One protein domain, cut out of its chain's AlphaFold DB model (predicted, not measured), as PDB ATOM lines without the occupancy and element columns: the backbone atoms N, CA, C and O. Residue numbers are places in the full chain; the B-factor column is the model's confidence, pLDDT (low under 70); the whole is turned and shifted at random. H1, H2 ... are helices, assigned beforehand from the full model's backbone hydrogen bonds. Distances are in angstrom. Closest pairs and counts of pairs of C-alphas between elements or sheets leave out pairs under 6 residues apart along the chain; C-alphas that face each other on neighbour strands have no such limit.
ATOM      1  N   VAL A 531      97.213 -26.327  14.470       50.59
ATOM      2  CA  VAL A 531      97.293 -27.561  15.289       50.59
ATOM      3  C   VAL A 531      98.690 -28.215  15.344       50.59
ATOM      4  O   VAL A 531      99.162 -28.587  16.419       50.59
ATOM      5  N   GLY A 532      99.402 -28.295  14.213       55.09
ATOM      6  CA  GLY A 532     100.754 -28.870  14.130       55.09
ATOM      7  C   GLY A 532     101.849 -28.158  14.948       55.09
ATOM      8  O   GLY A 532     102.837 -28.800  15.307       55.09
ATOM      9  N   SER A 533     101.696 -26.872  15.287       56.47
ATOM     10  CA  SER A 533     102.629 -26.150  16.168       56.47
ATOM     11  C   SER A 533     102.433 -26.557  17.630       56.47
ATOM     12  O   SER A 533     103.388 -27.013  18.262       56.47
ATOM     13  N   LEU A 534     101.202 -26.486  18.152       57.31
ATOM     14  CA  LEU A 534     100.906 -26.729  19.570       57.31
ATOM     15  C   LEU A 534     100.954 -28.220  19.959       57.31
ATOM     16  O   LEU A 534     101.486 -28.559  21.020       57.31
ATOM     17  N   ASP A 535     100.511 -29.137  19.092       57.03
ATOM     18  CA  ASP A 535     100.764 -30.574  19.305       57.03
ATOM     19  C   ASP A 535     102.238 -30.937  19.057       57.03
ATOM     20  O   ASP A 535     102.784 -31.835  19.706       57.03
ATOM     21  N   GLY A 536     102.921 -30.182  18.189       58.94
ATOM     22  CA  GLY A 536     104.373 -30.215  18.056       58.94
ATOM     23  C   GLY A 536     105.069 -29.874  19.376       58.94
ATOM     24  O   GLY A 536     105.909 -30.642  19.830       58.94
ATOM     25  N   PHE A 537     104.687 -28.779  20.035       65.38
ATOM     26  CA  PHE A 537     105.196 -28.343  21.344       65.38
ATOM     27  C   PHE A 537     105.020 -29.411  22.444       65.38
ATOM     28  O   PHE A 537     105.913 -29.611  23.271       65.38
ATOM     29  N   ARG A 538     103.912 -30.168  22.432       63.81
ATOM     30  CA  ARG A 538     103.716 -31.293  23.366       63.81
ATOM     31  C   ARG A 538     104.726 -32.422  23.131       63.81
ATOM     32  O   ARG A 538     105.265 -32.958  24.100       63.81
ATOM     33  N   ARG A 539     105.013 -32.761  21.867       65.69
ATOM     34  CA  ARG A 539     105.861 -33.907  21.468       65.69
ATOM     35  C   ARG A 539     107.364 -33.589  21.375       65.69
ATOM     36  O   ARG A 539     108.179 -34.473  21.624       65.69
ATOM     37  N   LYS A 540     107.751 -32.357  21.033       63.53
ATOM     38  CA  LYS A 540     109.153 -31.916  20.910       63.53
ATOM     39  C   LYS A 540     109.828 -31.851  22.284       63.53
ATOM     40  O   LYS A 540     109.251 -31.364  23.251       63.53
ATOM     41  N   GLY A 541     111.079 -32.306  22.369       61.56
ATOM     42  CA  GLY A 541     111.884 -32.208  23.595       61.56
ATOM     43  C   GLY A 541     112.347 -30.782  23.920       61.56
ATOM     44  O   GLY A 541     112.509 -30.441  25.090       61.56
ATOM     45  N   THR A 542     112.532 -29.955  22.888       64.69
ATOM     46  CA  THR A 542     113.066 -28.590  22.948       64.69
ATOM     47  C   THR A 542     112.020 -27.563  22.512       64.69
ATOM     48  O   THR A 542     111.254 -27.802  21.579       64.69
ATOM     49  N   LEU A 543     112.003 -26.412  23.190       66.62
ATOM     50  CA  LEU A 543     111.167 -25.259  22.844       66.62
ATOM     51  C   LEU A 543     111.887 -24.346  21.852       66.62
ATOM     52  O   LEU A 543     113.070 -24.062  22.049       66.62
ATOM     53  N   GLN A 544     111.165 -23.817  20.863       73.25
ATOM     54  CA  GLN A 544     111.610 -22.644  20.113       73.25
ATOM     55  C   GLN A 544     111.034 -21.348  20.687       73.25
ATOM     56  O   GLN A 544     110.102 -21.340  21.492       73.25
ATOM     57  N   GLN A 545     111.621 -20.227  20.266       72.38
ATOM     58  CA  GLN A 545     111.169 -18.897  20.671       72.38
ATOM     59  C   GLN A 545     109.779 -18.578  20.088       72.38
ATOM     60  O   GLN A 545     108.972 -17.953  20.770       72.38
ATOM     61  N   GLU A 546     109.486 -19.059  18.873       76.38
ATOM     62  CA  GLU A 546     108.163 -18.952  18.241       76.38
ATOM     63  C   GLU A 546     107.067 -19.669  19.047       76.38
ATOM     64  O   GLU A 546     106.023 -19.075  19.301       76.38
ATOM     65  N   ASP A 547     107.313 -20.900  19.525       74.25
ATOM     66  CA  ASP A 547     106.320 -21.678  20.289       74.25
ATOM     67  C   ASP A 547     105.834 -20.911  21.542       74.25
ATOM     68  O   ASP A 547     104.658 -20.960  21.900       74.25
ATOM     69  N   LEU A 548     106.734 -20.168  22.199       74.75
ATOM     70  CA  LEU A 548     106.424 -19.344  23.374       74.75
ATOM     71  C   LEU A 548     105.673 -18.053  23.026       74.75
ATOM     72  O   LEU A 548     104.830 -17.615  23.808       74.75
ATOM     73  N   ILE A 549     105.965 -17.454  21.868       78.56
ATOM     74  CA  ILE A 549     105.242 -16.280  21.365       78.56
ATOM     75  C   ILE A 549     103.798 -16.677  21.046       78.56
ATOM     76  O   ILE A 549     102.885 -16.064  21.590       78.56
ATOM     77  N   HIS A 550     103.583 -17.771  20.305       77.25
ATOM     78  CA  HIS A 550     102.239 -18.258  19.980       77.25
ATOM     79  C   HIS A 550     101.399 -18.559  21.233       77.25
ATOM     80  O   HIS A 550     100.211 -18.256  21.257       77.25
ATOM     81  N   ILE A 551     101.991 -19.118  22.296       77.25
ATOM     82  CA  ILE A 551     101.273 -19.388  23.557       77.25
ATOM     83  C   ILE A 551     100.872 -18.087  24.273       77.25
ATOM     84  O   ILE A 551      99.764 -18.001  24.801       77.25
ATOM     85  N   LEU A 552     101.726 -17.060  24.272       80.19
ATOM     86  CA  LEU A 552     101.413 -15.762  24.881       80.19
ATOM     87  C   LEU A 552     100.415 -14.944  24.049       80.19
ATOM     88  O   LEU A 552      99.531 -14.303  24.616       80.19
ATOM     89  N   GLU A 553     100.494 -14.999  22.721       80.94
ATOM     90  CA  GLU A 553      99.498 -14.405  21.822       80.94
ATOM     91  C   GLU A 553      98.137 -15.088  21.977       80.94
ATOM     92  O   GLU A 553      97.119 -14.410  22.081       80.94
ATOM     93  N   LEU A 554      98.111 -16.415  22.108       76.50
ATOM     94  CA  LEU A 554      96.915 -17.197  22.409       76.50
ATOM     95  C   LEU A 554      96.285 -16.789  23.759       76.50
ATOM     96  O   LEU A 554      95.068 -16.604  23.813       76.50
ATOM     97  N   GLN A 555      97.067 -16.556  24.827       75.75
ATOM     98  CA  GLN A 555      96.534 -15.981  26.081       75.75
ATOM     99  C   GLN A 555      96.067 -14.527  25.921       75.75
ATOM    100  O   GLN A 555      95.019 -14.161  26.452       75.75
ATOM    101  N   ARG A 556      96.776 -13.703  25.141       79.69
ATOM    102  CA  ARG A 556      96.353 -12.328  24.840       79.69
ATOM    103  C   ARG A 556      95.013 -12.300  24.102       79.69
ATOM    104  O   ARG A 556      94.128 -11.551  24.499       79.69
ATOM    105  N   HIS A 557      94.830 -13.155  23.098       71.88
ATOM    106  CA  HIS A 557      93.567 -13.299  22.377       71.88
ATOM    107  C   HIS A 557      92.434 -13.809  23.272       71.88
ATOM    108  O   HIS A 557      91.304 -13.362  23.110       71.88
ATOM    109  N   ARG A 558      92.713 -14.672  24.259       70.94
ATOM    110  CA  ARG A 558      91.714 -15.084  25.265       70.94
ATOM    111  C   ARG A 558      91.274 -13.911  26.138       70.94
ATOM    112  O   ARG A 558      90.080 -13.654  26.229       70.94
ATOM    113  N   LYS A 559      92.226 -13.138  26.671       70.81
ATOM    114  CA  LYS A 559      91.965 -11.919  27.467       70.81
ATOM    115  C   LYS A 559      91.344 -10.768  26.661       70.81
ATOM    116  O   LYS A 559      90.820  -9.834  27.249       70.81
ATOM    117  N   GLN A 560      91.405 -10.817  25.328       68.38
ATOM    118  CA  GLN A 560      90.739  -9.868  24.424       68.38
ATOM    119  C   GLN A 560      89.371 -10.363  23.922       68.38
ATOM    120  O   GLN A 560      88.529  -9.547  23.560       68.38
ATOM    121  N   ALA A 561      89.137 -11.678  23.911       62.69
ATOM    122  CA  ALA A 561      87.820 -12.280  23.692       62.69
ATOM    123  C   ALA A 561      86.936 -12.236  24.956       62.69
ATOM    124  O   ALA A 561      85.731 -12.472  24.875       62.69
ATOM    125  N   GLU A 562      87.525 -11.931  26.113       54.19
ATOM    126  CA  GLU A 562      86.837 -11.644  27.368       54.19
ATOM    127  C   GLU A 562      86.385 -10.165  27.398       54.19
ATOM    128  O   GLU A 562      87.226  -9.265  27.451       54.19
ATOM    129  N   PRO A 563      85.070  -9.865  27.334       49.41
ATOM    130  CA  PRO A 563      84.594  -8.485  27.292       49.41
ATOM    131  C   PRO A 563      84.780  -7.786  28.653       49.41
ATOM    132  O   PRO A 563      84.509  -8.391  29.697       49.41
ATOM    133  N   ARG A 587      85.712 -18.364  32.248       66.06
ATOM    134  CA  ARG A 587      86.317 -19.458  33.029       66.06
ATOM    135  C   ARG A 587      85.745 -19.439  34.451       66.06
ATOM    136  O   ARG A 587      85.674 -18.383  35.077       66.06
ATOM    137  N   ALA A 588      85.358 -20.600  34.973       68.25
ATOM    138  CA  ALA A 588      84.920 -20.715  36.360       68.25
ATOM    139  C   ALA A 588      86.123 -20.502  37.311       68.25
ATOM    140  O   ALA A 588      87.109 -21.233  37.184       68.25
ATOM    141  N   PRO A 589      86.084 -19.535  38.246       75.88
ATOM    142  CA  PRO A 589      87.172 -19.325  39.196       75.88
ATOM    143  C   PRO A 589      87.197 -20.443  40.245       75.88
ATOM    144  O   PRO A 589      86.155 -20.993  40.609       75.88
ATOM    145  N   TYR A 590      88.390 -20.775  40.742       77.31
ATOM    146  CA  TYR A 590      88.576 -21.838  41.736       77.31
ATOM    147  C   TYR A 590      87.799 -21.588  43.040       77.31
ATOM    148  O   TYR A 590      87.245 -22.524  43.613       77.31
ATOM    149  N   ASP A 591      87.675 -20.334  43.468       79.69
ATOM    150  CA  ASP A 591      87.059 -19.985  44.753       79.69
ATOM    151  C   ASP A 591      85.560 -20.325  44.780       79.69
ATOM    152  O   ASP A 591      85.085 -20.940  45.733       79.69
ATOM    153  N   GLN A 592      84.834 -20.082  43.679       79.81
ATOM    154  CA  GLN A 592      83.418 -20.470  43.538       79.81
ATOM    155  C   GLN A 592      83.213 -21.993  43.582       79.81
ATOM    156  O   GLN A 592      82.161 -22.463  44.017       79.81
ATOM    157  N   LEU A 593      84.204 -22.781  43.146       79.31
ATOM    158  CA  LEU A 593      84.167 -24.241  43.257       79.31
ATOM    159  C   LEU A 593      84.363 -24.693  44.712       79.31
ATOM    160  O   LEU A 593      83.661 -25.595  45.168       79.31
ATOM    161  N   VAL A 594      85.275 -24.054  45.452       80.44
ATOM    162  CA  VAL A 594      85.492 -24.328  46.882       80.44
ATOM    163  C   VAL A 594      84.266 -23.926  47.708       80.44
ATOM    164  O   VAL A 594      83.795 -24.726  48.515       80.44
ATOM    165  N   GLU A 595      83.691 -22.746  47.457       83.56
ATOM    166  CA  GLU A 595      82.440 -22.287  48.076       83.56
ATOM    167  C   GLU A 595      81.281 -23.258  47.823       83.56
ATOM    168  O   GLU A 595      80.579 -23.642  48.756       83.56
ATOM    169  N   LEU A 596      81.080 -23.704  46.575       81.44
ATOM    170  CA  LEU A 596      80.006 -24.645  46.250       81.44
ATOM    171  C   LEU A 596      80.203 -26.013  46.915       81.44
ATOM    172  O   LEU A 596      79.216 -26.621  47.322       81.44
ATOM    173  N   ILE A 597      81.436 -26.490  47.088       79.38
ATOM    174  CA  ILE A 597      81.691 -27.750  47.803       79.38
ATOM    175  C   ILE A 597      81.463 -27.580  49.318       79.38
ATOM    176  O   ILE A 597      80.815 -28.424  49.930       79.38
ATOM    177  N   ALA A 598      81.844 -26.446  49.915       81.56
ATOM    178  CA  ALA A 598      81.502 -26.141  51.310       81.56
ATOM    179  C   ALA A 598      79.975 -26.006  51.540       81.56
ATOM    180  O   ALA A 598      79.453 -26.401  52.585       81.56
ATOM    181  N   ILE A 599      79.235 -25.487  50.553       80.56
ATOM    182  CA  ILE A 599      77.764 -25.425  50.573       80.56
ATOM    183  C   ILE A 599      77.140 -26.817  50.370       80.56
ATOM    184  O   ILE A 599      76.139 -27.129  51.006       80.56
ATOM    185  N   HIS A 600      77.723 -27.677  49.530       76.50
ATOM    186  CA  HIS A 600      77.270 -29.062  49.369       76.50
ATOM    187  C   HIS A 600      77.303 -29.819  50.705       76.50
ATOM    188  O   HIS A 600      76.324 -30.467  51.084       76.50
ATOM    189  N   ASP A 601      78.415 -29.702  51.430       74.81
ATOM    190  CA  ASP A 601      78.653 -30.469  52.653       74.81
ATOM    191  C   ASP A 601      77.764 -30.008  53.823       74.81
ATOM    192  O   ASP A 601      77.453 -30.808  54.705       74.81
ATOM    193  N   SER A 602      77.257 -28.764  53.794       74.25
ATOM    194  CA  SER A 602      76.224 -28.286  54.729       74.25
ATOM    195  C   SER A 602      74.784 -28.634  54.317       74.25
ATOM    196  O   SER A 602      73.907 -28.672  55.178       74.25
ATOM    197  N   LEU A 603      74.527 -28.948  53.038       68.38
ATOM    198  CA  LEU A 603      73.206 -29.358  52.529       68.38
ATOM    199  C   LEU A 603      72.945 -30.876  52.590       68.38
ATOM    200  O   LEU A 603      71.810 -31.303  52.397       68.38
ATOM    201  N   VAL A 604      73.965 -31.702  52.865       63.81
ATOM    202  CA  VAL A 604      73.848 -33.154  53.150       63.81
ATOM    203  C   VAL A 604      73.124 -33.960  52.043       63.81
ATOM    204  O   VAL A 604      72.454 -34.963  52.305       63.81
ATOM    205  N   ILE A 605      73.261 -33.553  50.774       66.12
ATOM    206  CA  ILE A 605      72.532 -34.151  49.640       66.12
ATOM    207  C   ILE A 605      73.181 -35.476  49.195       66.12
ATOM    208  O   ILE A 605      74.017 -35.520  48.289       66.12
ATOM    209  N   LYS A 606      72.777 -36.597  49.801       63.44
ATOM    210  CA  LYS A 606      73.261 -37.932  49.399       63.44
ATOM    211  C   LYS A 606      72.776 -38.313  47.992       63.44
ATOM    212  O   LYS A 606      71.700 -37.915  47.551       63.44
ATOM    213  N   ASN A 607      73.580 -39.121  47.297       60.56
ATOM    214  CA  ASN A 607      73.330 -39.624  45.936       60.56
ATOM    215  C   ASN A 607      73.126 -38.529  44.861       60.56
ATOM    216  O   ASN A 607      72.501 -38.774  43.828       60.56
ATOM    217  N   TRP A 608      73.655 -37.322  45.075       74.00
ATOM    218  CA  TRP A 608      73.617 -36.245  44.086       74.00
ATOM    219  C   TRP A 608      74.605 -36.535  42.943       74.00
ATOM    220  O   TRP A 608      75.817 -36.530  43.143       74.00
ATOM    221  N   SER A 609      74.094 -36.808  41.736       71.94
ATOM    222  CA  SER A 609      74.895 -37.334  40.612       71.94
ATOM    223  C   SER A 609      76.075 -36.441  40.208       71.94
ATOM    224  O   SER A 609      77.128 -36.948  39.844       71.94
ATOM    225  N   LEU A 610      75.906 -35.121  40.329       76.94
ATOM    226  CA  LEU A 610      76.904 -34.106  39.980       76.94
ATOM    227  C   LEU A 610      78.019 -33.957  41.037       76.94
ATOM    228  O   LEU A 610      78.967 -33.203  40.823       76.94
ATOM    229  N   HIS A 611      77.930 -34.662  42.176       78.19
ATOM    230  CA  HIS A 611      78.985 -34.648  43.195       78.19
ATOM    231  C   HIS A 611      80.293 -35.206  42.628       78.19
ATOM    232  O   HIS A 611      81.353 -34.627  42.846       78.19
ATOM    233  N   GLY A 612      80.201 -36.302  41.862       80.50
ATOM    234  CA  GLY A 612      81.345 -36.893  41.171       80.50
ATOM    235  C   GLY A 612      82.009 -35.876  40.251       80.50
ATOM    236  O   GLY A 612      83.199 -35.629  40.395       80.50
ATOM    237  N   ASP A 613      81.227 -35.212  39.395       80.81
ATOM    238  CA  ASP A 613      81.726 -34.224  38.433       80.81
ATOM    239  C   ASP A 613      82.419 -33.027  39.112       80.81
ATOM    240  O   ASP A 613      83.508 -32.633  38.689       80.81
ATOM    241  N   LEU A 614      81.846 -32.475  40.195       80.81
ATOM    242  CA  LEU A 614      82.485 -31.395  40.967       80.81
ATOM    243  C   LEU A 614      83.754 -31.856  41.698       80.81
ATOM    244  O   LEU A 614      84.730 -31.105  41.740       80.81
ATOM    245  N   VAL A 615      83.769 -33.065  42.268       82.31
ATOM    246  CA  VAL A 615      84.960 -33.631  42.923       82.31
ATOM    247  C   VAL A 615      86.073 -33.858  41.905       82.31
ATOM    248  O   VAL A 615      87.209 -33.459  42.149       82.31
ATOM    249  N   ASP A 616      85.747 -34.402  40.734       83.62
ATOM    250  CA  ASP A 616      86.688 -34.603  39.635       83.62
ATOM    251  C   ASP A 616      87.253 -33.266  39.125       83.62
ATOM    252  O   ASP A 616      88.449 -33.159  38.846       83.62
ATOM    253  N   LEU A 617      86.412 -32.229  39.025       80.31
ATOM    254  CA  LEU A 617      86.808 -30.866  38.654       80.31
ATOM    255  C   LEU A 617      87.727 -30.234  39.714       80.31
ATOM    256  O   LEU A 617      88.762 -29.660  39.365       80.31
ATOM    257  N   ARG A 618      87.398 -30.394  41.004       83.19
ATOM    258  CA  ARG A 618      88.215 -29.938  42.142       83.19
ATOM    259  C   ARG A 618      89.572 -30.622  42.146       83.19
ATOM    260  O   ARG A 618      90.587 -29.950  42.281       83.19
ATOM    261  N   ASP A 619      89.611 -31.935  41.973       84.56
ATOM    262  CA  ASP A 619      90.846 -32.712  41.959       84.56
ATOM    263  C   ASP A 619      91.742 -32.344  40.767       84.56
ATOM    264  O   ASP A 619      92.960 -32.225  40.924       84.56
ATOM    265  N   LYS A 620      91.160 -32.092  39.587       81.75
ATOM    266  CA  LYS A 620      91.881 -31.533  38.426       81.75
ATOM    267  C   LYS A 620      92.446 -30.146  38.752       81.75
ATOM    268  O   LYS A 620      93.624 -29.899  38.485       81.75
ATOM    269  N   ALA A 621      91.659 -29.282  39.398       81.25
ATOM    270  CA  ALA A 621      92.085 -27.947  39.815       81.25
ATOM    271  C   ALA A 621      93.192 -27.962  40.871       81.25
ATOM    272  O   ALA A 621      94.213 -27.312  40.674       81.25
ATOM    273  N   GLN A 622      93.084 -28.775  41.918       82.81
ATOM    274  CA  GLN A 622      94.127 -28.924  42.936       82.81
ATOM    275  C   GLN A 622      95.427 -29.491  42.348       82.81
ATOM    276  O   GLN A 622      96.511 -29.008  42.671       82.81
ATOM    277  N   ARG A 623      95.347 -30.458  41.421       84.50
ATOM    278  CA  ARG A 623      96.525 -30.997  40.713       84.50
ATOM    279  C   ARG A 623      97.156 -29.985  39.751       84.50
ATOM    280  O   ARG A 623      98.358 -30.061  39.513       84.50
ATOM    281  N   TRP A 624      96.392 -29.060  39.171       86.75
ATOM    282  CA  TRP A 624      96.924 -27.950  38.369       86.75
ATOM    283  C   TRP A 624      97.553 -26.867  39.256       86.75
ATOM    284  O   TRP A 624      98.725 -26.541  39.085       86.75
ATOM    285  N   LEU A 625      96.808 -26.395  40.257       83.50
ATOM    286  CA  LEU A 625      97.192 -25.338  41.190       83.50
ATOM    287  C   LEU A 625      98.452 -25.709  41.970       83.50
ATOM    288  O   LEU A 625      99.383 -24.909  42.023       83.50
ATOM    289  N   LYS A 626      98.544 -26.949  42.470       84.62
ATOM    290  CA  LYS A 626      99.766 -27.441  43.110       84.62
ATOM    291  C   LYS A 626     100.956 -27.440  42.147       84.62
ATOM    292  O   LYS A 626     102.005 -26.935  42.511       84.62
ATOM    293  N   ARG A 627     100.809 -27.920  40.904       83.25
ATOM    294  CA  ARG A 627     101.907 -27.879  39.914       83.25
ATOM    295  C   ARG A 627     102.332 -26.448  39.564       83.25
ATOM    296  O   ARG A 627     103.514 -26.219  39.325       83.25
ATOM    297  N   ALA A 628     101.402 -25.492  39.545       79.62
ATOM    298  CA  ALA A 628     101.708 -24.077  39.330       79.62
ATOM    299  C   ALA A 628     102.453 -23.462  40.531       79.62
ATOM    300  O   ALA A 628     103.458 -22.780  40.340       79.62
ATOM    301  N   GLN A 629     102.013 -23.751  41.760       81.75
ATOM    302  CA  GLN A 629     102.686 -23.321  42.990       81.75
ATOM    303  C   GLN A 629     104.073 -23.960  43.141       81.75
ATOM    304  O   GLN A 629     105.044 -23.237  43.343       81.75
ATOM    305  N   ASP A 630     104.189 -25.280  42.958       82.12
ATOM    306  CA  ASP A 630     105.456 -26.021  43.006       82.12
ATOM    307  C   ASP A 630     106.474 -25.435  42.003       82.12
ATOM    308  O   ASP A 630     107.648 -25.304  42.336       82.12
ATOM    309  N   LEU A 631     106.048 -25.017  40.799       79.75
ATOM    310  CA  LEU A 631     106.924 -24.333  39.834       79.75
ATOM    311  C   LEU A 631     107.377 -22.940  40.284       79.75
ATOM    312  O   LEU A 631     108.530 -22.573  40.057       79.75
ATOM    313  N   LEU A 632     106.470 -22.153  40.864       74.38
ATOM    314  CA  LEU A 632     106.731 -20.766  41.254       74.38
ATOM    315  C   LEU A 632     107.484 -20.660  42.594       74.38
ATOM    316  O   LEU A 632     108.143 -19.654  42.830       74.38
ATOM    317  N   ALA A 633     107.454 -21.699  43.434       70.38
ATOM    318  CA  ALA A 633     108.172 -21.770  44.712       70.38
ATOM    319  C   ALA A 633     109.655 -22.194  44.590       70.38
ATOM    320  O   ALA A 633     110.435 -21.993  45.523       70.38
ATOM    321  N   ILE A 634     110.074 -22.739  43.436       57.34
ATOM    322  CA  ILE A 634     111.457 -23.189  43.163       57.34
ATOM    323  C   ILE A 634     112.567 -22.168  43.513       57.34
ATOM    324  O   ILE A 634     113.623 -22.625  43.961       57.34
ATOM    325  N   PRO A 635     112.403 -20.835  43.353       51.00
ATOM    326  CA  PRO A 635     113.448 -19.878  43.726       51.00
ATOM    327  C   PRO A 635     113.789 -19.894  45.223       51.00
ATOM    328  O   PRO A 635     114.955 -19.766  45.589       51.00
ATOM    329  N   GLN A 636     112.789 -20.068  46.094       42.94
ATOM    330  CA  GLN A 636     112.912 -19.704  47.508       42.94
ATOM    331  C   GLN A 636     113.717 -20.730  48.326       42.94
ATOM    332  O   GLN A 636     114.546 -20.353  49.151       42.94
ATOM    333  N   GLN A 637     113.542 -22.031  48.057       43.59
ATOM    334  CA  GLN A 637     114.243 -23.093  48.799       43.59
ATOM    335  C   GLN A 637     115.740 -23.200  48.467       43.59
ATOM    336  O   GLN A 637     116.524 -23.624  49.316       43.59
ATOM    337  N   GLN A 638     116.168 -22.813  47.259       44.47
ATOM    338  CA  GLN A 638     117.588 -22.898  46.888       44.47
ATOM    339  C   GLN A 638     118.437 -21.823  47.575       44.47
ATOM    340  O   GLN A 638     119.610 -22.063  47.839       44.47
ATOM    341  N   GLN A 639     117.849 -20.673  47.917       44.91
ATOM    342  CA  GLN A 639     118.593 -19.563  48.509       44.91
ATOM    343  C   GLN A 639     118.982 -19.835  49.976       44.91
ATOM    344  O   GLN A 639     120.097 -19.506  50.371       44.91
ATOM    345  N   CYS A 696     114.693 -19.746  35.020       59.09
ATOM    346  CA  CYS A 696     114.315 -20.123  33.651       59.09
ATOM    347  C   CYS A 696     115.123 -21.341  33.152       59.09
ATOM    348  O   CYS A 696     115.907 -21.225  32.206       59.09
ATOM    349  N   SER A 697     114.964 -22.515  33.773       70.94
ATOM    350  CA  SER A 697     115.418 -23.762  33.138       70.94
ATOM    351  C   SER A 697     114.492 -24.101  31.962       70.94
ATOM    352  O   SER A 697     113.294 -23.824  32.024       70.94
ATOM    353  N   ALA A 698     115.006 -24.723  30.894       71.25
ATOM    354  CA  ALA A 698     114.181 -25.080  29.731       71.25
ATOM    355  C   ALA A 698     112.981 -25.976  30.111       71.25
ATOM    356  O   ALA A 698     111.896 -25.833  29.551       71.25
ATOM    357  N   ASN A 699     113.151 -26.832  31.125       76.69
ATOM    358  CA  ASN A 699     112.083 -27.667  31.673       76.69
ATOM    359  C   ASN A 699     111.058 -26.844  32.472       76.69
ATOM    360  O   ASN A 699     109.864 -27.081  32.326       76.69
ATOM    361  N   THR A 700     111.500 -25.853  33.260       77.94
ATOM    362  CA  THR A 700     110.612 -24.931  33.998       77.94
ATOM    363  C   THR A 700     109.723 -24.155  33.026       77.94
ATOM    364  O   THR A 700     108.507 -24.125  33.184       77.94
ATOM    365  N   VAL A 701     110.325 -23.588  31.974       78.94
ATOM    366  CA  VAL A 701     109.617 -22.822  30.936       78.94
ATOM    367  C   VAL A 701     108.636 -23.720  30.168       78.94
ATOM    368  O   VAL A 701     107.498 -23.320  29.933       78.94
ATOM    369  N   ARG A 702     109.021 -24.966  29.847       79.75
ATOM    370  CA  ARG A 702     108.128 -25.942  29.197       79.75
ATOM    371  C   ARG A 702     106.960 -26.354  30.089       79.75
ATOM    372  O   ARG A 702     105.847 -26.467  29.584       79.75
ATOM    373  N   LEU A 703     107.179 -26.554  31.391       80.12
ATOM    374  CA  LEU A 703     106.103 -26.933  32.308       80.12
ATOM    375  C   LEU A 703     105.147 -25.759  32.581       80.12
ATOM    376  O   LEU A 703     103.938 -25.967  32.583       80.12
ATOM    377  N   ALA A 704     105.654 -24.527  32.701       81.75
ATOM    378  CA  ALA A 704     104.825 -23.324  32.803       81.75
ATOM    379  C   ALA A 704     103.938 -23.124  31.558       81.75
ATOM    380  O   ALA A 704     102.732 -22.905  31.675       81.75
ATOM    381  N   ALA A 705     104.514 -23.284  30.362       79.50
ATOM    382  CA  ALA A 705     103.781 -23.212  29.100       79.50
ATOM    383  C   ALA A 705     102.764 -24.362  28.927       79.50
ATOM    384  O   ALA A 705     101.686 -24.147  28.375       79.50
ATOM    385  N   LEU A 706     103.054 -25.567  29.437       81.12
ATOM    386  CA  LEU A 706     102.088 -26.673  29.485       81.12
ATOM    387  C   LEU A 706     100.922 -26.376  30.439       81.12
ATOM    388  O   LEU A 706      99.775 -26.578  30.052       81.12
ATOM    389  N   LEU A 707     101.181 -25.852  31.642       82.50
ATOM    390  CA  LEU A 707     100.124 -25.510  32.603       82.50
ATOM    391  C   LEU A 707      99.198 -24.405  32.079       82.50
ATOM    392  O   LEU A 707      97.984 -24.523  32.229       82.50
ATOM    393  N   LEU A 708      99.737 -23.393  31.392       80.44
ATOM    394  CA  LEU A 708      98.947 -22.365  30.700       80.44
ATOM    395  C   LEU A 708      98.069 -22.929  29.558       80.44
ATOM    396  O   LEU A 708      97.049 -22.336  29.216       80.44
ATOM    397  N   LEU A 709      98.425 -24.082  28.982       77.81
ATOM    398  CA  LEU A 709      97.601 -24.806  28.000       77.81
ATOM    399  C   LEU A 709      96.663 -25.853  28.635       77.81
ATOM    400  O   LEU A 709      95.781 -26.380  27.956       77.81
ATOM    401  N   GLU A 710      96.837 -26.187  29.912       77.12
ATOM    402  CA  GLU A 710      95.922 -27.057  30.665       77.12
ATOM    403  C   GLU A 710      94.830 -26.262  31.396       77.12
ATOM    404  O   GLU A 710      93.725 -26.782  31.567       77.12
ATOM    405  N   SER A 711      95.110 -25.006  31.770       75.56
ATOM    406  CA  SER A 711      94.234 -24.166  32.602       75.56
ATOM    407  C   SER A 711      92.820 -24.002  32.029       75.56
ATOM    408  O   SER A 711      91.845 -24.047  32.765       75.56
ATOM    409  N   ASP A 712      92.680 -23.972  30.702       67.38
ATOM    410  CA  ASP A 712      91.389 -23.909  29.997       67.38
ATOM    411  C   ASP A 712      90.368 -25.000  30.365       67.38
ATOM    412  O   ASP A 712      89.178 -24.839  30.113       67.38
ATOM    413  N   SER A 713      90.838 -26.140  30.878       67.00
ATOM    414  CA  SER A 713      90.010 -27.307  31.223       67.00
ATOM    415  C   SER A 713      89.751 -27.441  32.729       67.00
ATOM    416  O   SER A 713      89.372 -28.508  33.211       67.00
ATOM    417  N   VAL A 714      90.028 -26.372  33.480       71.19
ATOM    418  CA  VAL A 714      90.218 -26.380  34.930       71.19
ATOM    419  C   VAL A 714      89.699 -25.067  35.537       71.19
ATOM    420  O   VAL A 714      89.774 -24.011  34.913       71.19
ATOM    421  N   CYS A 715      89.196 -25.097  36.775       72.31
ATOM    422  CA  CYS A 715      88.902 -23.858  37.501       72.31
ATOM    423  C   CYS A 715      90.202 -23.145  37.903       72.31
ATOM    424  O   CYS A 715      91.033 -23.713  38.614       72.31
ATOM    425  N   CYS A 716      90.383 -21.913  37.429       69.38
ATOM    426  CA  CYS A 716      91.654 -21.186  37.506       69.38
ATOM    427  C   CYS A 716      91.721 -20.214  38.694       69.38
ATOM    428  O   CYS A 716      90.700 -19.691  39.141       69.38
ATOM    429  N   CYS A 717      92.947 -19.899  39.122       75.75
ATOM    430  CA  CYS A 717      93.262 -18.697  39.901       75.75
ATOM    431  C   CYS A 717      93.993 -17.714  38.967       75.75
ATOM    432  O   CYS A 717      95.098 -18.045  38.517       75.75
ATOM    433  N   PRO A 718      93.439 -16.525  38.662       76.25
ATOM    434  CA  PRO A 718      94.009 -15.625  37.655       76.25
ATOM    435  C   PRO A 718      95.410 -15.117  38.027       76.25
ATOM    436  O   PRO A 718      96.236 -14.899  37.145       76.25
ATOM    437  N   GLU A 719      95.715 -15.005  39.323       77.44
ATOM    438  CA  GLU A 719      97.040 -14.625  39.835       77.44
ATOM    439  C   GLU A 719      98.141 -15.648  39.518       77.44
ATOM    440  O   GLU A 719      99.302 -15.282  39.339       77.44
ATOM    441  N   LEU A 720      97.799 -16.940  39.441       77.19
ATOM    442  CA  LEU A 720      98.752 -17.976  39.037       77.19
ATOM    443  C   LEU A 720      98.949 -17.966  37.517       77.19
ATOM    444  O   LEU A 720     100.072 -18.145  37.054       77.19
ATOM    445  N   GLU A 721      97.898 -17.694  36.739       80.06
ATOM    446  CA  GLU A 721      98.024 -17.543  35.284       80.06
ATOM    447  C   GLU A 721      98.897 -16.333  34.908       80.06
ATOM    448  O   GLU A 721      99.806 -16.474  34.089       80.06
ATOM    449  N   THR A 722      98.713 -15.170  35.546       81.31
ATOM    450  CA  THR A 722      99.551 -13.983  35.283       81.31
ATOM    451  C   THR A 722     101.008 -14.177  35.703       81.31
ATOM    452  O   THR A 722     101.901 -13.788  34.951       81.31
ATOM    453  N   ARG A 723     101.282 -14.844  36.835       78.81
ATOM    454  CA  ARG A 723     102.658 -15.202  37.239       78.81
ATOM    455  C   ARG A 723     103.322 -16.176  36.255       78.81
ATOM    456  O   ARG A 723     104.502 -16.022  35.941       78.81
ATOM    457  N   LEU A 724     102.580 -17.152  35.719       82.00
ATOM    458  CA  LEU A 724     103.096 -18.056  34.682       82.00
ATOM    459  C   LEU A 724     103.358 -17.316  33.356       82.00
ATOM    460  O   LEU A 724     104.383 -17.562  32.721       82.00
ATOM    461  N   GLU A 725     102.496 -16.376  32.952       82.50
ATOM    462  CA  GLU A 725     102.729 -15.512  31.782       82.50
ATOM    463  C   GLU A 725     103.979 -14.637  31.953       82.50
ATOM    464  O   GLU A 725     104.815 -14.577  31.048       82.50
ATOM    465  N   GLN A 726     104.160 -14.017  33.126       81.94
ATOM    466  CA  GLN A 726     105.357 -13.238  33.468       81.94
ATOM    467  C   GLN A 726     106.634 -14.090  33.394       81.94
ATOM    468  O   GLN A 726     107.642 -13.629  32.856       81.94
ATOM    469  N   LEU A 727     106.592 -15.352  33.842       81.75
ATOM    470  CA  LEU A 727     107.713 -16.293  33.726       81.75
ATOM    471  C   LEU A 727     108.074 -16.575  32.256       81.75
ATOM    472  O   LEU A 727     109.260 -16.579  31.909       81.75
ATOM    473  N   LEU A 728     107.084 -16.765  31.372       81.50
ATOM    474  CA  LEU A 728     107.331 -16.956  29.935       81.50
ATOM    475  C   LEU A 728     107.862 -15.684  29.256       81.50
ATOM    476  O   LEU A 728     108.810 -15.763  28.472       81.50
ATOM    477  N   LEU A 729     107.307 -14.513  29.583       82.94
ATOM    478  CA  LEU A 729     107.785 -13.215  29.095       82.94
ATOM    479  C   LEU A 729     109.238 -12.953  29.527       82.94
ATOM    480  O   LEU A 729     110.067 -12.555  28.706       82.94
ATOM    481  N   TYR A 730     109.587 -13.263  30.779       79.94
ATOM    482  CA  TYR A 730     110.952 -13.136  31.291       79.94
ATOM    483  C   TYR A 730     111.918 -14.126  30.619       79.94
ATOM    484  O   TYR A 730     113.044 -13.761  30.270       79.94
ATOM    485  N   ALA A 731     111.474 -15.358  30.344       79.12
ATOM    486  CA  ALA A 731     112.247 -16.329  29.572       79.12
ATOM    487  C   ALA A 731     112.498 -15.860  28.122       79.12
ATOM    488  O   ALA A 731     113.623 -15.987  27.627       79.12
ATOM    489  N   LEU A 732     111.498 -15.262  27.462       79.62
ATOM    490  CA  LEU A 732     111.642 -14.646  26.136       79.62
ATOM    491  C   LEU A 732     112.605 -13.451  26.155       79.62
ATOM    492  O   LEU A 732     113.495 -13.372  25.305       79.62
ATOM    493  N   TRP A 733     112.465 -12.546  27.127       82.00
ATOM    494  CA  TRP A 733     113.363 -11.403  27.314       82.00
ATOM    495  C   TRP A 733     114.814 -11.860  27.502       82.00
ATOM    496  O   TRP A 733     115.707 -11.436  26.763       82.00
ATOM    497  N   ARG A 734     115.045 -12.822  28.405       75.19
ATOM    498  CA  ARG A 734     116.363 -13.431  28.627       75.19
ATOM    499  C   ARG A 734     116.900 -14.108  27.362       75.19
ATOM    500  O   ARG A 734     118.097 -14.021  27.100       75.19
ATOM    501  N   GLY A 735     116.036 -14.733  26.560       73.62
ATOM    502  CA  GLY A 735     116.384 -15.300  25.253       73.62
ATOM    503  C   GLY A 735     116.889 -14.252  24.255       73.62
ATOM    504  O   GLY A 735     117.917 -14.472  23.613       73.62
ATOM    505  N   LYS A 736     116.232 -13.084  24.174       75.69
ATOM    506  CA  LYS A 736     116.693 -11.948  23.355       75.69
ATOM    507  C   LYS A 736     118.043 -11.410  23.851       75.69
ATOM    508  O   LYS A 736     118.992 -11.344  23.073       75.69
TER     509      LYS A 736
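Overview. This is residues 531 to 563, 587 to 639 and 696 to 736 of the 802 residues of the protein "PLU-1 domain-containing protein" of Eimeria tenella (UniProt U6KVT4). Helices H2, H4, H5 and H6 make an up-and-down bundle with H5 in its middle; the first part of long H4 reaches out with H3 as an arm, and short H1 sits beside H2. The printed part has 127 residues, six named helices, H1 to H6, and no named strand: all helix, only just loose, radius of gyration of the C-alphas 17.1 A, spans 56 by 39 by 30 A.

Arrangement. Start at H1, residues 531 to 539, which only just touches H2, residues 545 to 561, with C-alphas 537 and 547 closest, 6.8 A. H3, residues 590 to 603, touches H4, residues 610 to 639, C-alphas 593 and 618 closest, 7.1 A. H5, residues 698 to 713, touches H4 at a shallow 23 degrees, opposite ways, C-alphas 631 and 700 closest, 6.9 A. H5 and H6, residues 718 to 736, form a hairpin, C-alphas 704 and 724 closest, 5.9 A. Every O i to N i+4 pair is within hydrogen-bond range in H1, H2, H3 and H6; H4 has 19 of 26, H5 10 of 12.

Along the chain. Find C-alpha 531, where H1 begins, at (97.293, -27.561, 15.289); H4 runs 45.0 A from first to last C-alpha, with a kink of 41 degrees near residue 632, and H6 ends at C-alpha 736 at (116.693, -11.948, 23.355).

Size, cuts and confidence. Cuts follow 563, 12.5 A across, and 639, 15.5 A; mean pLDDT of the printed part is 73.5, with residues 531 to 543 among those under 70.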